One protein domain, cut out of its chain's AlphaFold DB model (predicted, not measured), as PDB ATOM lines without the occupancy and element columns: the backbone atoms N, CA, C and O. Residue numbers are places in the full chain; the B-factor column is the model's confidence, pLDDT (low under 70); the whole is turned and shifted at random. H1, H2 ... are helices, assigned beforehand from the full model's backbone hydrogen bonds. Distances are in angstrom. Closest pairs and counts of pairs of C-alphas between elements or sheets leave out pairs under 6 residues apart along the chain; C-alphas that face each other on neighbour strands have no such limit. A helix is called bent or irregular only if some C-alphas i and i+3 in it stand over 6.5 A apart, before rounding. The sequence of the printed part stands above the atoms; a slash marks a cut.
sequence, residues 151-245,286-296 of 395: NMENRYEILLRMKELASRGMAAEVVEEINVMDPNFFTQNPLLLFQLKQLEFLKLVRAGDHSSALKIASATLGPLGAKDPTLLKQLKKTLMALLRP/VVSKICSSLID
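AT A GLANCE: This is residues 151 to 245 and 286 to 296 of the 395 residues of the protein "CTLH domain-containing protein" of Daucus carota subsp. sativus (UniProt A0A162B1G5). Two packed groups of helices stand end to end: a helical hairpin, H1 and H2, and an up-and-down bundle of three, H4, H5 and H6, whose centres make a triangle; H2 packs on the part of H4 from residue 193 to 200. The short H3 lies at the turn from H2 to H4, and H7, after a cut, lies near H1 and touches no helix. The printed part has 106 residues with seven named helices, H1 to H7 in that order, and no named strand; its class is all helix. It is compact by its radius of gyration of the C-alphas, 14.8 A, yet elongated in outline, spanning 46 by 28 by 18 A.

IN THESE COORDINATES: H1, residues 151 to 167, begins at C-alpha 151 (-16.965, -6.065, 141.707) and is 24.3 A long. H2 is residues 171 to 181, 15.5 A, and H3 is residues 185 to 188. H4, residues 190 to 206, measures 24.2 A from C-alpha 190 (-8.631, -6.409, 116.988). H5, residues 210 to 227, also 24.2 A, has a kink of 36 degrees near residue 217; it is neither bent nor irregular, but only just, with C-alphas 219 and 222 6.4 A apart. H6 is residues 229 to 243, 21.6 A. H7, residues 286 to 296, is 15.6 A long and ends at C-alpha 296 (-15.733, -18.334, 130.987).

HOW THE PARTS SIT: H1 and H2 form a hairpin, at a shallow tilt of 8 degrees; their closest C-alphas, of Met 162 and Val 174, are 5.5 A apart. H2 and H3 only just touch, only at the corner, with 3 pairs of C-alphas within 8 A, the closest those of Asn 179 and Phe 185 at 7.2 A. H2 touches H4 at residues 193 to 200 alone, closest at the C-alphas of Ala 171 and Leu 196, 5.7 A; they run opposite ways at a shallow tilt of 32 degrees, only just short of steep. H4 and H5 form a hairpin at 20 degrees, closest at Phe 201 and Ala 213, C-alphas 5.1 A apart. H5 and H6 form another at 15 degrees, with the C-alphas of Gly 225 and Leu 232 at 4.3 A. H6 touches H4, running the same way at 5 degrees; the C-alphas of Val 205 and Leu 242 are 6.5 A apart. H7 is close but not clearly touching H1, with the C-alphas of Leu 159 and Val 287 7.4 A apart. In H1, H2 and H4 every O i to N i+4 pair is within hydrogen-bond range; the counts are 11 of 14 in H5, 6 of 11 in H6 and 6 of 7 in H7, and H3 is too short for such a pair.

THE WHOLE: The farthest C-alphas, of Asn 151 and Arg 244, are 47.1 A apart. Residues 246 to 285 are cut out, and C-alphas 245 and 286 are 29.3 A apart. The links printed whole are tight. Mean pLDDT of the printed part is 72.1; residues 151 to 170, 181 to 182, 241 to 245 and 286 to 296 are under 70.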
ATOM      1  N   ASN A 151     -17.575  -5.870 143.021       53.41
ATOM      2  CA  ASN A 151     -16.965  -6.065 141.707       53.41
ATOM      3  C   ASN A 151     -18.023  -6.215 140.597       53.41
ATOM      4  O   ASN A 151     -17.889  -5.611 139.533       53.41
ATOM      5  N   MET A 152     -19.112  -6.948 140.848       48.72
ATOM      6  CA  MET A 152     -20.196  -7.099 139.869       48.72
ATOM      7  C   MET A 152     -21.004  -5.805 139.707       48.72
ATOM      8  O   MET A 152     -21.224  -5.384 138.572       48.72
ATOM      9  N   GLU A 153     -21.352  -5.117 140.799       48.66
ATOM     10  CA  GLU A 153     -22.002  -3.795 140.754       48.66
ATOM     11  C   GLU A 153     -21.169  -2.785 139.939       48.66
ATOM     12  O   GLU A 153     -21.689  -2.115 139.043       48.66
ATOM     13  N   ASN A 154     -19.852  -2.737 140.179       56.59
ATOM     14  CA  ASN A 154     -18.927  -1.877 139.440       56.59
ATOM     15  C   ASN A 154     -18.863  -2.244 137.948       56.59
ATOM     16  O   ASN A 154     -18.871  -1.351 137.102       56.59
ATOM     17  N   ARG A 155     -18.855  -3.538 137.595       62.09
ATOM     18  CA  ARG A 155     -18.900  -3.992 136.190       62.09
ATOM     19  C   ARG A 155     -20.180  -3.530 135.488       62.09
ATOM     20  O   ARG A 155     -20.100  -3.074 134.348       62.09
ATOM     21  N   TYR A 156     -21.341  -3.581 136.148       59.16
ATOM     22  CA  TYR A 156     -22.588  -3.064 135.569       59.16
ATOM     23  C   TYR A 156     -22.608  -1.537 135.460       59.16
ATOM     24  O   TYR A 156     -23.052  -1.028 134.432       59.16
ATOM     25  N   GLU A 157     -22.107  -0.797 136.455       63.34
ATOM     26  CA  GLU A 157     -22.016   0.672 136.387       63.34
ATOM     27  C   GLU A 157     -21.080   1.103 135.230       63.34
ATOM     28  O   GLU A 157     -21.414   2.044 134.505       63.34
ATOM     29  N   ILE A 158     -19.983   0.373 134.957       67.44
ATOM     30  CA  ILE A 158     -19.107   0.641 133.796       67.44
ATOM     31  C   ILE A 158     -19.776   0.246 132.466       67.44
ATOM     32  O   ILE A 158     -19.773   1.052 131.537       67.44
ATOM     33  N   LEU A 159     -20.434  -0.916 132.355       65.25
ATOM     34  CA  LEU A 159     -21.201  -1.284 131.146       65.25
ATOM     35  C   LEU A 159     -22.321  -0.272 130.841       65.25
ATOM     36  O   LEU A 159     -22.571   0.076 129.682       65.25
ATOM     37  N   LEU A 160     -22.982   0.239 131.881       63.25
ATOM     38  CA  LEU A 160     -24.000   1.281 131.780       63.25
ATOM     39  C   LEU A 160     -23.393   2.613 131.313       63.25
ATOM     40  O   LEU A 160     -23.963   3.279 130.444       63.25
ATOM     41  N   ARG A 161     -22.211   2.969 131.830       64.62
ATOM     42  CA  ARG A 161     -21.437   4.135 131.394       64.62
ATOM     43  C   ARG A 161     -20.994   4.001 129.937       64.62
ATOM     44  O   ARG A 161     -21.225   4.924 129.163       64.62
ATOM     45  N   MET A 162     -20.479   2.847 129.513       65.81
ATOM     46  CA  MET A 162     -20.165   2.557 128.107       65.81
ATOM     47  C   MET A 162     -21.387   2.751 127.198       65.81
ATOM     48  O   MET A 162     -21.281   3.441 126.180       65.81
ATOM     49  N   LYS A 163     -22.561   2.219 127.587       63.56
ATOM     50  CA  LYS A 163     -23.837   2.409 126.868       63.56
ATOM     51  C   LYS A 163     -24.176   3.891 126.689       63.56
ATOM     52  O   LYS A 163     -24.556   4.312 125.596       63.56
ATOM     53  N   GLU A 164     -23.983   4.700 127.729       64.44
ATOM     54  CA  GLU A 164     -24.156   6.152 127.657       64.44
ATOM     55  C   GLU A 164     -23.149   6.824 126.703       64.44
ATOM     56  O   GLU A 164     -23.552   7.638 125.867       64.44
ATOM     57  N   LEU A 165     -21.864   6.476 126.779       65.75
ATOM     58  CA  LEU A 165     -20.802   7.069 125.957       65.75
ATOM     59  C   LEU A 165     -21.002   6.801 124.456       65.75
ATOM     60  O   LEU A 165     -20.885   7.717 123.635       65.75
ATOM     61  N   ALA A 166     -21.397   5.583 124.088       66.00
ATOM     62  CA  ALA A 166     -21.759   5.250 122.711       66.00
ATOM     63  C   ALA A 166     -23.035   5.967 122.249       66.00
ATOM     64  O   ALA A 166     -23.061   6.491 121.136       66.00
ATOM     65  N   SER A 167     -24.050   6.089 123.116       60.75
ATOM     66  CA  SER A 167     -25.273   6.861 122.821       60.75
ATOM     67  C   SER A 167     -25.024   8.365 122.617       60.75
ATOM     68  O   SER A 167     -25.901   9.079 122.132       60.75
ATOM     69  N   ARG A 168     -23.820   8.849 122.953       63.31
ATOM     70  CA  ARG A 168     -23.321  10.207 122.680       63.31
ATOM     71  C   ARG A 168     -22.317  10.286 121.523       63.31
ATOM     72  O   ARG A 168     -21.808  11.366 121.231       63.31
ATOM     73  N   GLY A 169     -21.983   9.172 120.874       62.75
ATOM     74  CA  GLY A 169     -20.990   9.153 119.800       62.75
ATOM     75  C   GLY A 169     -19.544   9.338 120.280       62.75
ATOM     76  O   GLY A 169     -18.730   9.952 119.580       62.75
ATOM     77  N   MET A 170     -19.211   8.892 121.495       68.25
ATOM     78  CA  MET A 170     -17.913   9.140 122.146       68.25
ATOM     79  C   MET A 170     -17.045   7.873 122.143       68.25
ATOM     80  O   MET A 170     -16.725   7.302 123.178       68.25
ATOM     81  N   ALA A 171     -16.676   7.427 120.935       71.94
ATOM     82  CA  ALA A 171     -15.932   6.182 120.701       71.94
ATOM     83  C   ALA A 171     -14.578   6.102 121.439       71.94
ATOM     84  O   ALA A 171     -14.198   5.017 121.869       71.94
ATOM     85  N   ALA A 172     -13.882   7.230 121.624       75.12
ATOM     86  CA  ALA A 172     -12.625   7.287 122.375       75.12
ATOM     87  C   ALA A 172     -12.822   6.884 123.848       75.12
ATOM     88  O   ALA A 172     -12.177   5.957 124.326       75.12
ATOM     89  N   GLU A 173     -13.789   7.512 124.522       77.12
ATOM     90  CA  GLU A 173     -14.135   7.229 125.922       77.12
ATOM     91  C   GLU A 173     -14.664   5.792 126.090       77.12
ATOM     92  O   GLU A 173     -14.362   5.135 127.079       77.12
ATOM     93  N   VAL A 174     -15.391   5.252 125.099       75.69
ATOM     94  CA  VAL A 174     -15.798   3.831 125.094       75.69
ATOM     95  C   VAL A 174     -14.581   2.897 125.094       75.69
ATOM     96  O   VAL A 174     -14.581   1.913 125.828       75.69
ATOM     97  N   VAL A 175     -13.537   3.194 124.310       76.06
ATOM     98  CA  VAL A 175     -12.293   2.399 124.299       76.06
ATOM     99  C   VAL A 175     -11.564   2.486 125.642       76.06
ATOM    100  O   VAL A 175     -11.048   1.474 126.113       76.06
ATOM    101  N   GLU A 176     -11.543   3.658 126.277       79.06
ATOM    102  CA  GLU A 176     -10.921   3.846 127.593       79.06
ATOM    103  C   GLU A 176     -11.652   3.061 128.693       79.06
ATOM    104  O   GLU A 176     -11.007   2.305 129.416       79.06
ATOM    105  N   GLU A 177     -12.984   3.143 128.777       72.94
ATOM    106  CA  GLU A 177     -13.765   2.395 129.777       72.94
ATOM    107  C   GLU A 177     -13.673   0.871 129.581       72.94
ATOM    108  O   GLU A 177     -13.546   0.137 130.560       72.94
ATOM    109  N   ILE A 178     -13.652   0.377 128.333       77.75
ATOM    110  CA  ILE A 178     -13.418  -1.054 128.055       77.75
ATOM    111  C   ILE A 178     -12.037  -1.482 128.560       77.75
ATOM    112  O   ILE A 178     -11.915  -2.523 129.198       77.75
ATOM    113  N   ASN A 179     -11.006  -0.669 128.321       80.31
ATOM    114  CA  ASN A 179      -9.643  -0.952 128.772       80.31
ATOM    115  C   ASN A 179      -9.487  -0.860 130.306       80.31
ATOM    116  O   ASN A 179      -8.556  -1.444 130.856       80.31
ATOM    117  N   VAL A 180     -10.388  -0.155 131.001       78.88
ATOM    118  CA  VAL A 180     -10.509  -0.175 132.471       78.88
ATOM    119  C   VAL A 180     -11.192  -1.459 132.967       78.88
ATOM    120  O   VAL A 180     -10.813  -1.961 134.022       78.88
ATOM    121  N   MET A 181     -12.162  -2.011 132.224       68.94
ATOM    122  CA  MET A 181     -12.807  -3.292 132.566       68.94
ATOM    123  C   MET A 181     -11.906  -4.506 132.309       68.94
ATOM    124  O   MET A 181     -11.745  -5.346 133.190       68.94
ATOM    125  N   ASP A 182     -11.352  -4.607 131.100       69.38
ATOM    126  CA  ASP A 182     -10.432  -5.661 130.674       69.38
ATOM    127  C   ASP A 182      -9.376  -5.076 129.712       69.38
ATOM    128  O   ASP A 182      -9.654  -4.869 128.525       69.38
ATOM    129  N   PRO A 183      -8.135  -4.851 130.188       77.12
ATOM    130  CA  PRO A 183      -7.027  -4.388 129.354       77.12
ATOM    131  C   PRO A 183      -6.691  -5.315 128.173       77.12
ATOM    132  O   PRO A 183      -6.087  -4.879 127.191       77.12
ATOM    133  N   ASN A 184      -7.057  -6.599 128.242       74.25
ATOM    134  CA  ASN A 184      -6.747  -7.578 127.203       74.25
ATOM    135  C   ASN A 184      -7.835  -7.673 126.122       74.25
ATOM    136  O   ASN A 184      -7.551  -8.212 125.047       74.25
ATOM    137  N   PHE A 185      -9.029  -7.112 126.338       76.19
ATOM    138  CA  PHE A 185     -10.200  -7.272 125.465       76.19
ATOM    139  C   PHE A 185      -9.898  -6.976 123.988       76.19
ATOM    140  O   PHE A 185     -10.250  -7.746 123.090       76.19
ATOM    141  N   PHE A 186      -9.191  -5.873 123.723       77.56
ATOM    142  CA  PHE A 186      -8.832  -5.450 122.367       77.56
ATOM    143  C   PHE A 186      -7.664  -6.227 121.753       77.56
ATOM    144  O   PHE A 186      -7.517  -6.228 120.530       77.56
ATOM    145  N   THR A 187      -6.850  -6.907 122.566       77.75
ATOM    146  CA  THR A 187      -5.826  -7.833 122.054       77.75
ATOM    147  C   THR A 187      -6.474  -9.098 121.492       77.75
ATOM    148  O   THR A 187      -6.020  -9.612 120.471       77.75
ATOM    149  N   GLN A 188      -7.583  -9.532 122.101       73.62
ATOM    150  CA  GLN A 188      -8.411 -10.647 121.640       73.62
ATOM    151  C   GLN A 188      -9.354 -10.235 120.493       73.62
ATOM    152  O   GLN A 188      -9.629 -11.032 119.601       73.62
ATOM    153  N   ASN A 189      -9.823  -8.978 120.480       72.38
ATOM    154  CA  ASN A 189     -10.787  -8.450 119.507       72.38
ATOM    155  C   ASN A 189     -10.235  -7.267 118.670       72.38
ATOM    156  O   ASN A 189     -10.751  -6.145 118.767       72.38
ATOM    157  N   PRO A 190      -9.236  -7.483 117.787       75.50
ATOM    158  CA  PRO A 190      -8.631  -6.409 116.988       75.50
ATOM    159  C   PRO A 190      -9.615  -5.743 116.009       75.50
ATOM    160  O   PRO A 190      -9.510  -4.543 115.751       75.50
ATOM    161  N   LEU A 191     -10.608  -6.490 115.505       73.81
ATOM    162  CA  LEU A 191     -11.652  -5.974 114.609       73.81
ATOM    163  C   LEU A 191     -12.518  -4.893 115.281       73.81
ATOM    164  O   LEU A 191     -12.833  -3.882 114.654       73.81
ATOM    165  N   LEU A 192     -12.859  -5.074 116.563       74.56
ATOM    166  CA  LEU A 192     -13.665  -4.116 117.327       74.56
ATOM    167  C   LEU A 192     -12.880  -2.840 117.636       74.56
ATOM    168  O   LEU A 192     -13.406  -1.740 117.464       74.56
ATOM    169  N   LEU A 193     -11.601  -2.971 118.009       79.00
ATOM    170  CA  LEU A 193     -10.714  -1.816 118.165       79.00
ATOM    171  C   LEU A 193     -10.603  -1.029 116.852       79.00
ATOM    172  O   LEU A 193     -10.688   0.199 116.859       79.00
ATOM    173  N   PHE A 194     -10.458  -1.731 115.722       80.75
ATOM    174  CA  PHE A 194     -10.404  -1.107 114.403       80.75
ATOM    175  C   PHE A 194     -11.690  -0.337 114.082       80.75
ATOM    176  O   PHE A 194     -11.603   0.810 113.651       80.75
ATOM    177  N   GLN A 195     -12.873  -0.915 114.321       76.69
ATOM    178  CA  GLN A 195     -14.163  -0.253 114.076       76.69
ATOM    179  C   GLN A 195     -14.365   0.990 114.959       76.69
ATOM    180  O   GLN A 195     -14.723   2.054 114.449       76.69
ATOM    181  N   LEU A 196     -14.070   0.903 116.261       77.38
ATOM    182  CA  LEU A 196     -14.169   2.048 117.176       77.38
ATOM    183  C   LEU A 196     -13.197   3.173 116.786       77.38
ATOM    184  O   LEU A 196     -13.599   4.335 116.697       77.38
ATOM    185  N   LYS A 197     -11.941   2.837 116.462       82.94
ATOM    186  CA  LYS A 197     -10.936   3.821 116.024       82.94
ATOM    187  C   LYS A 197     -11.192   4.361 114.613       82.94
ATOM    188  O   LYS A 197     -10.833   5.501 114.335       82.94
ATOM    189  N   GLN A 198     -11.873   3.611 113.749       80.38
ATOM    190  CA  GLN A 198     -12.393   4.084 112.461       80.38
ATOM    191  C   GLN A 198     -13.492   5.145 112.643       80.38
ATOM    192  O   GLN A 198     -13.500   6.143 111.921       80.38
ATOM    193  N   LEU A 199     -14.391   4.963 113.611       75.75
ATOM    194  CA  LEU A 199     -15.439   5.939 113.926       75.75
ATOM    195  C   LEU A 199     -14.865   7.202 114.584       75.75
ATOM    196  O   LEU A 199     -15.249   8.314 114.221       75.75
ATOM    197  N   GLU A 200     -13.889   7.050 115.483       81.31
ATOM    198  CA  GLU A 200     -13.127   8.164 116.062       81.31
ATOM    199  C   GLU A 200     -12.365   8.957 114.986       81.31
ATOM    200  O   GLU A 200     -12.471  10.182 114.923       81.31
ATOM    201  N   PHE A 201     -11.682   8.261 114.072       83.06
ATOM    202  CA  PHE A 201     -11.038   8.861 112.905       83.06
ATOM    203  C   PHE A 201     -12.041   9.657 112.057       83.06
ATOM    204  O   PHE A 201     -11.819  10.838 111.796       83.06
ATOM    205  N   LEU A 202     -13.174   9.058 111.673       78.38
ATOM    206  CA  LEU A 202     -14.189   9.721 110.848       78.38
ATOM    207  C   LEU A 202     -14.790  10.957 111.542       78.38
ATOM    208  O   LEU A 202     -15.088  11.952 110.878       78.38
ATOM    209  N   LYS A 203     -14.928  10.926 112.874       82.00
ATOM    210  CA  LYS A 203     -15.346  12.077 113.689       82.00
ATOM    211  C   LYS A 203     -14.334  13.226 113.608       82.00
ATOM    212  O   LYS A 203     -14.749  14.364 113.404       82.00
ATOM    213  N   LEU A 204     -13.032  12.941 113.694       80.44
ATOM    214  CA  LEU A 204     -11.974  13.954 113.556       80.44
ATOM    215  C   LEU A 204     -11.880  14.523 112.134       80.44
ATOM    216  O   LEU A 204     -11.746  15.736 111.979       80.44
ATOM    217  N   VAL A 205     -12.035  13.686 111.099       81.94
ATOM    218  CA  VAL A 205     -12.097  14.153 109.698       81.94
ATOM    219  C   VAL A 205     -13.268  15.117 109.492       81.94
ATOM    220  O   VAL A 205     -13.084  16.176 108.897       81.94
ATOM    221  N   ARG A 206     -14.453  14.804 110.036       79.25
ATOM    222  CA  ARG A 206     -15.629  15.695 109.997       79.25
ATOM    223  C   ARG A 206     -15.445  16.981 110.811       79.25
ATOM    224  O   ARG A 206     -16.021  18.000 110.451       79.25
ATOM    225  N   ALA A 207     -14.648  16.944 111.878       80.12
ATOM    226  CA  ALA A 207     -14.293  18.120 112.675       80.12
ATOM    227  C   ALA A 207     -13.189  18.991 112.036       80.12
ATOM    228  O   ALA A 207     -12.891  20.064 112.555       80.12
ATOM    229  N   GLY A 208     -12.568  18.544 110.936       77.81
ATOM    230  CA  GLY A 208     -11.461  19.238 110.269       77.81
ATOM    231  C   GLY A 208     -10.088  19.055 110.931       77.81
ATOM    232  O   GLY A 208      -9.099  19.581 110.424       77.81
ATOM    233  N   ASP A 209      -9.978  18.282 112.021       84.25
ATOM    234  CA  ASP A 209      -8.680  17.958 112.629       84.25
ATOM    235  C   ASP A 209      -8.033  16.755 111.931       84.25
ATOM    236  O   ASP A 209      -7.964  15.625 112.433       84.25
ATOM    237  N   HIS A 210      -7.512  17.030 110.739       86.19
ATOM    238  CA  HIS A 210      -6.733  16.073 109.963       86.19
ATOM    239  C   HIS A 210      -5.444  15.641 110.683       86.19
ATOM    240  O   HIS A 210      -4.949  14.542 110.434       86.19
ATOM    241  N   SER A 211      -4.905  16.463 111.594       84.88
ATOM    242  CA  SER A 211      -3.640  16.180 112.282       84.88
ATOM    243  C   SER A 211      -3.793  15.059 113.313       84.88
ATOM    244  O   SER A 211      -2.990  14.122 113.335       84.88
ATOM    245  N   SER A 212      -4.860  15.093 114.111       83.44
ATOM    246  CA  SER A 212      -5.188  14.027 115.060       83.44
ATOM    247  C   SER A 212      -5.744  12.795 114.344       83.44
ATOM    248  O   SER A 212      -5.390  11.673 114.709       83.44
ATOM    249  N   ALA A 213      -6.519  12.977 113.267       83.81
ATOM    250  CA  ALA A 213      -6.978  11.865 112.435       83.81
ATOM    251  C   ALA A 213      -5.795  11.057 111.862       83.81
ATOM    252  O   ALA A 213      -5.758   9.832 111.993       83.81
ATOM    253  N   LEU A 214      -4.785  11.727 111.294       85.62
ATOM    254  CA  LEU A 214      -3.582  11.064 110.780       85.62
ATOM    255  C   LEU A 214      -2.779  10.361 111.883       85.62
ATOM    256  O   LEU A 214      -2.317   9.247 111.649       85.62
ATOM    257  N   LYS A 215      -2.683  10.936 113.093       88.38
ATOM    258  CA  LYS A 215      -2.044  10.270 114.245       88.38
ATOM    259  C   LYS A 215      -2.736   8.953 114.603       88.38
ATOM    260  O   LYS A 215      -2.048   7.944 114.734       88.38
ATOM    261  N   ILE A 216      -4.069   8.927 114.706       84.00
ATOM    262  CA  ILE A 216      -4.833   7.692 114.982       84.00
ATOM    263  C   ILE A 216      -4.662   6.676 113.849       84.00
ATOM    264  O   ILE A 216      -4.464   5.481 114.099       84.00
ATOM    265  N   ALA A 217      -4.683   7.146 112.598       85.38
ATOM    266  CA  ALA A 217      -4.472   6.290 111.440       85.38
ATOM    267  C   ALA A 217      -3.081   5.637 111.448       85.38
ATOM    268  O   ALA A 217      -2.987   4.435 111.217       85.38
ATOM    269  N   SER A 218      -2.016   6.381 111.759       82.94
ATOM    270  CA  SER A 218      -0.653   5.841 111.809       82.94
ATOM    271  C   SER A 218      -0.361   5.013 113.063       82.94
ATOM    272  O   SER A 218       0.325   4.001 112.968       82.94
ATOM    273  N   ALA A 219      -0.865   5.422 114.233       86.50
ATOM    274  CA  ALA A 219      -0.521   4.799 115.512       86.50
ATOM    275  C   ALA A 219      -1.348   3.544 115.817       86.50
ATOM    276  O   ALA A 219      -0.833   2.615 116.435       86.50
ATOM    277  N   THR A 220      -2.620   3.499 115.401       82.75
ATOM    278  CA  THR A 220      -3.534   2.403 115.766       82.75
ATOM    279  C   THR A 220      -4.057   1.652 114.547       82.75
ATOM    280  O   THR A 220      -3.918   0.433 114.482       82.75
ATOM    281  N   LEU A 221      -4.619   2.347 113.551       82.12
ATOM    282  CA  LEU A 221      -5.232   1.660 112.405       82.12
ATOM    283  C   LEU A 221      -4.193   1.023 111.468       82.12
ATOM    284  O   LEU A 221      -4.435  -0.064 110.951       82.12
ATOM    285  N   GLY A 222      -3.034   1.659 111.275       82.06
ATOM    286  CA  GLY A 222      -1.932   1.163 110.448       82.06
ATOM    287  C   GLY A 222      -1.393  -0.193 110.919       82.06
ATOM    288  O   GLY A 222      -1.429  -1.143 110.138       82.06
ATOM    289  N   PRO A 223      -0.967  -0.337 112.190       83.25
ATOM    290  CA  PRO A 223      -0.538  -1.621 112.746       83.25
ATOM    291  C   PRO A 223      -1.620  -2.710 112.722       83.25
ATOM    292  O   PRO A 223      -1.293  -3.877 112.525       83.25
ATOM    293  N   LEU A 224      -2.902  -2.353 112.882       79.25
ATOM    294  CA  LEU A 224      -4.018  -3.303 112.750       79.25
ATOM    295  C   LEU A 224      -4.216  -3.748 111.289       79.25
ATOM    296  O   LEU A 224      -4.325  -4.939 111.016       79.25
ATOM    297  N   GLY A 225      -4.172  -2.816 110.334       76.38
ATOM    298  CA  GLY A 225      -4.228  -3.118 108.901       76.38
ATOM    299  C   GLY A 225      -3.004  -3.882 108.379       76.38
ATOM    300  O   GLY A 225      -3.116  -4.612 107.402       76.38
ATOM    301  N   ALA A 226      -1.844  -3.752 109.025       79.88
ATOM    302  CA  ALA A 226      -0.657  -4.547 108.708       79.88
ATOM    303  C   ALA A 226      -0.779  -6.010 109.174       79.88
ATOM    304  O   ALA A 226      -0.179  -6.888 108.559       79.88
ATOM    305  N   LYS A 227      -1.556  -6.274 110.236       79.69
ATOM    306  CA  LYS A 227      -1.863  -7.633 110.710       79.69
ATOM    307  C   LYS A 227      -2.925  -8.308 109.838       79.69
ATOM    308  O   LYS A 227      -2.713  -9.439 109.412       79.69
ATOM    309  N   ASP A 228      -4.013  -7.599 109.520       75.31
ATOM    310  CA  ASP A 228      -5.152  -8.158 108.783       75.31
ATOM    311  C   ASP A 228      -5.342  -7.516 107.388       75.31
ATOM    312  O   ASP A 228      -5.760  -6.356 107.275       75.31
ATOM    313  N   PRO A 229      -5.150  -8.264 106.279       72.56
ATOM    314  CA  PRO A 229      -5.269  -7.717 104.921       72.56
ATOM    315  C   PRO A 229      -6.709  -7.327 104.533       72.56
ATOM    316  O   PRO A 229      -6.919  -6.574 103.577       72.56
ATOM    317  N   THR A 230      -7.716  -7.814 105.265       73.31
ATOM    318  CA  THR A 230      -9.121  -7.395 105.140       73.31
ATOM    319  C   THR A 230      -9.329  -5.988 105.706       73.31
ATOM    320  O   THR A 230      -9.910  -5.137 105.023       73.31
ATOM    321  N   LEU A 231      -8.772  -5.704 106.889       72.31
ATOM    322  CA  LEU A 231      -8.766  -4.373 107.502       72.31
ATOM    323  C   LEU A 231      -8.003  -3.362 106.643       72.31
ATOM    324  O   LEU A 231      -8.445  -2.225 106.510       72.31
ATOM    325  N   LEU A 232      -6.917  -3.767 105.980       74.56
ATOM    326  CA  LEU A 232      -6.141  -2.893 105.090       74.56
ATOM    327  C   LEU A 232      -6.974  -2.316 103.929       74.56
ATOM    328  O   LEU A 232      -6.809  -1.147 103.570       74.56
ATOM    329  N   LYS A 233      -7.902  -3.098 103.356       77.56
ATOM    330  CA  LYS A 233      -8.840  -2.599 102.330       77.56
ATOM    331  C   LYS A 233      -9.782  -1.542 102.908       77.56
ATOM    332  O   LYS A 233     -10.014  -0.515 102.271       77.56
ATOM    333  N   GLN A 234     -10.289  -1.776 104.116       71.19
ATOM    334  CA  GLN A 234     -11.181  -0.848 104.804       71.19
ATOM    335  C   GLN A 234     -10.444   0.426 105.260       71.19
ATOM    336  O   GLN A 234     -10.987   1.521 105.132       71.19
ATOM    337  N   LEU A 235      -9.179   0.312 105.683       77.31
ATOM    338  CA  LEU A 235      -8.313   1.436 106.042       77.31
ATOM    339  C   LEU A 235      -8.043   2.346 104.840       77.31
ATOM    340  O   LEU A 235      -8.173   3.566 104.949       77.31
ATOM    341  N   LYS A 236      -7.733   1.762 103.673       77.00
ATOM    342  CA  LYS A 236      -7.600   2.515 102.416       77.00
ATOM    343  C   LYS A 236      -8.883   3.288 102.094       77.00
ATOM    344  O   LYS A 236      -8.802   4.478 101.809       77.00
ATOM    345  N   LYS A 237     -10.059   2.659 102.221       74.31
ATOM    346  CA  LYS A 237     -11.358   3.336 102.036       74.31
ATOM    347  C   LYS A 237     -11.568   4.497 103.018       74.31
ATOM    348  O   LYS A 237     -12.008   5.556 102.587       74.31
ATOM    349  N   THR A 238     -11.209   4.361 104.299       73.38
ATOM    350  CA  THR A 238     -11.286   5.496 105.244       73.38
ATOM    351  C   THR A 238     -10.287   6.605 104.952       73.38
ATOM    352  O   THR A 238     -10.637   7.772 105.082       73.38
ATOM    353  N   LEU A 239      -9.063   6.284 104.528       76.38
ATOM    354  CA  LEU A 239      -8.068   7.302 104.183       76.38
ATOM    355  C   LEU A 239      -8.466   8.084 102.922       76.38
ATOM    356  O   LEU A 239      -8.202   9.280 102.847       76.38
ATOM    357  N   MET A 240      -9.199   7.473 101.984       73.50
ATOM    358  CA  MET A 240      -9.811   8.204 100.864       73.50
ATOM    359  C   MET A 240     -10.804   9.289 101.323       73.50
ATOM    360  O   MET A 240     -10.927  10.306 100.643       73.50
ATOM    361  N   ALA A 241     -11.443   9.147 102.492       69.12
ATOM    362  CA  ALA A 241     -12.331  10.178 103.042       69.12
ATOM    363  C   ALA A 241     -11.586  11.449 103.511       69.12
ATOM    364  O   ALA A 241     -12.203  12.507 103.590       69.12
ATOM    365  N   LEU A 242     -10.269  11.382 103.771       65.12
ATOM    366  CA  LEU A 242      -9.434  12.585 103.942       65.12
ATOM    367  C   LEU A 242      -9.210  13.315 102.612       65.12
ATOM    368  O   LEU A 242      -9.134  14.539 102.590       65.12
ATOM    369  N   LEU A 243      -9.071  12.563 101.516       67.00
ATOM    370  CA  LEU A 243      -8.716  13.097 100.198       67.00
ATOM    371  C   LEU A 243      -9.927  13.662  99.444       67.00
ATOM    372  O   LEU A 243      -9.773  14.583  98.643       67.00
ATOM    373  N   ARG A 244     -11.128  13.125  99.691       64.12
ATOM    374  CA  ARG A 244     -12.395  13.617  99.127       64.12
ATOM    375  C   ARG A 244     -13.492  13.647 100.198       64.12
ATOM    376  O   ARG A 244     -14.315  12.735 100.246       64.12
ATOM    377  N   PRO A 245     -13.566  14.700 101.031       56.19
ATOM    378  CA  PRO A 245     -14.592  14.808 102.072       56.19
ATOM    379  C   PRO A 245     -16.025  15.015 101.542       56.19
ATOM    380  O   PRO A 245     -16.952  15.052 102.344       56.19
ATOM    381  N   VAL A 286     -19.903  -5.765 121.534       58.12
ATOM    382  CA  VAL A 286     -18.956  -5.603 122.658       58.12
ATOM    383  C   VAL A 286     -19.551  -6.122 123.969       58.12
ATOM    384  O   VAL A 286     -18.918  -6.925 124.644       58.12
ATOM    385  N   VAL A 287     -20.773  -5.714 124.321       58.81
ATOM    386  CA  VAL A 287     -21.477  -6.162 125.532       58.81
ATOM    387  C   VAL A 287     -21.746  -7.664 125.459       58.81
ATOM    388  O   VAL A 287     -21.534  -8.363 126.446       58.81
ATOM    389  N   SER A 288     -22.140  -8.196 124.296       62.34
ATOM    390  CA  SER A 288     -22.305  -9.644 124.120       62.34
ATOM    391  C   SER A 288     -20.994 -10.412 124.333       62.34
ATOM    392  O   SER A 288     -21.010 -11.487 124.935       62.34
ATOM    393  N   LYS A 289     -19.856  -9.873 123.878       60.62
ATOM    394  CA  LYS A 289     -18.530 -10.496 124.019       60.62
ATOM    395  C   LYS A 289     -17.947 -10.369 125.421       60.62
ATOM    396  O   LYS A 289     -17.491 -11.377 125.948       60.62
ATOM    397  N   ILE A 290     -18.030  -9.198 126.056       57.25
ATOM    398  CA  ILE A 290     -17.639  -9.014 127.465       57.25
ATOM    399  C   ILE A 290     -18.444  -9.976 128.343       57.25
ATOM    400  O   ILE A 290     -17.872 -10.708 129.142       57.25
ATOM    401  N   CYS A 291     -19.759 -10.062 128.139       53.97
ATOM    402  CA  CYS A 291     -20.593 -10.972 128.917       53.97
ATOM    403  C   CYS A 291     -20.405 -12.455 128.573       53.97
ATOM    404  O   CYS A 291     -20.767 -13.284 129.395       53.97
ATOM    405  N   SER A 292     -19.821 -12.798 127.420       55.19
ATOM    406  CA  SER A 292     -19.352 -14.164 127.142       55.19
ATOM    407  C   SER A 292     -18.043 -14.447 127.887       55.19
ATOM    408  O   SER A 292     -17.953 -15.443 128.593       55.19
ATOM    409  N   SER A 293     -17.075 -13.525 127.844       53.97
ATOM    410  CA  SER A 293     -15.810 -13.635 128.590       53.97
ATOM    411  C   SER A 293     -16.030 -13.756 130.105       53.97
ATOM    412  O   SER A 293     -15.375 -14.556 130.762       53.97
ATOM    413  N   LEU A 294     -17.002 -13.020 130.655       50.16
ATOM    414  CA  LEU A 294     -17.382 -13.089 132.073       50.16
ATOM    415  C   LEU A 294     -18.061 -14.414 132.477       50.16
ATOM    416  O   LEU A 294     -18.169 -14.689 133.671       50.16
ATOM    417  N   ILE A 295     -18.542 -15.218 131.520       47.66
ATOM    418  CA  ILE A 295     -19.076 -16.568 131.777       47.66
ATOM    419  C   ILE A 295     -17.929 -17.589 131.857       47.66
ATOM    420  O   ILE A 295     -17.990 -18.504 132.680       47.66
ATOM    421  N   ASP A 296     -16.877 -17.413 131.053       42.12
ATOM    422  CA  ASP A 296     -15.733 -18.334 130.987       42.12
ATOM    423  C   ASP A 296     -14.775 -18.209 132.196       42.12
ATOM    424  O   ASP A 296     -14.105 -19.183 132.541       42.12
TER     425      ASP A 296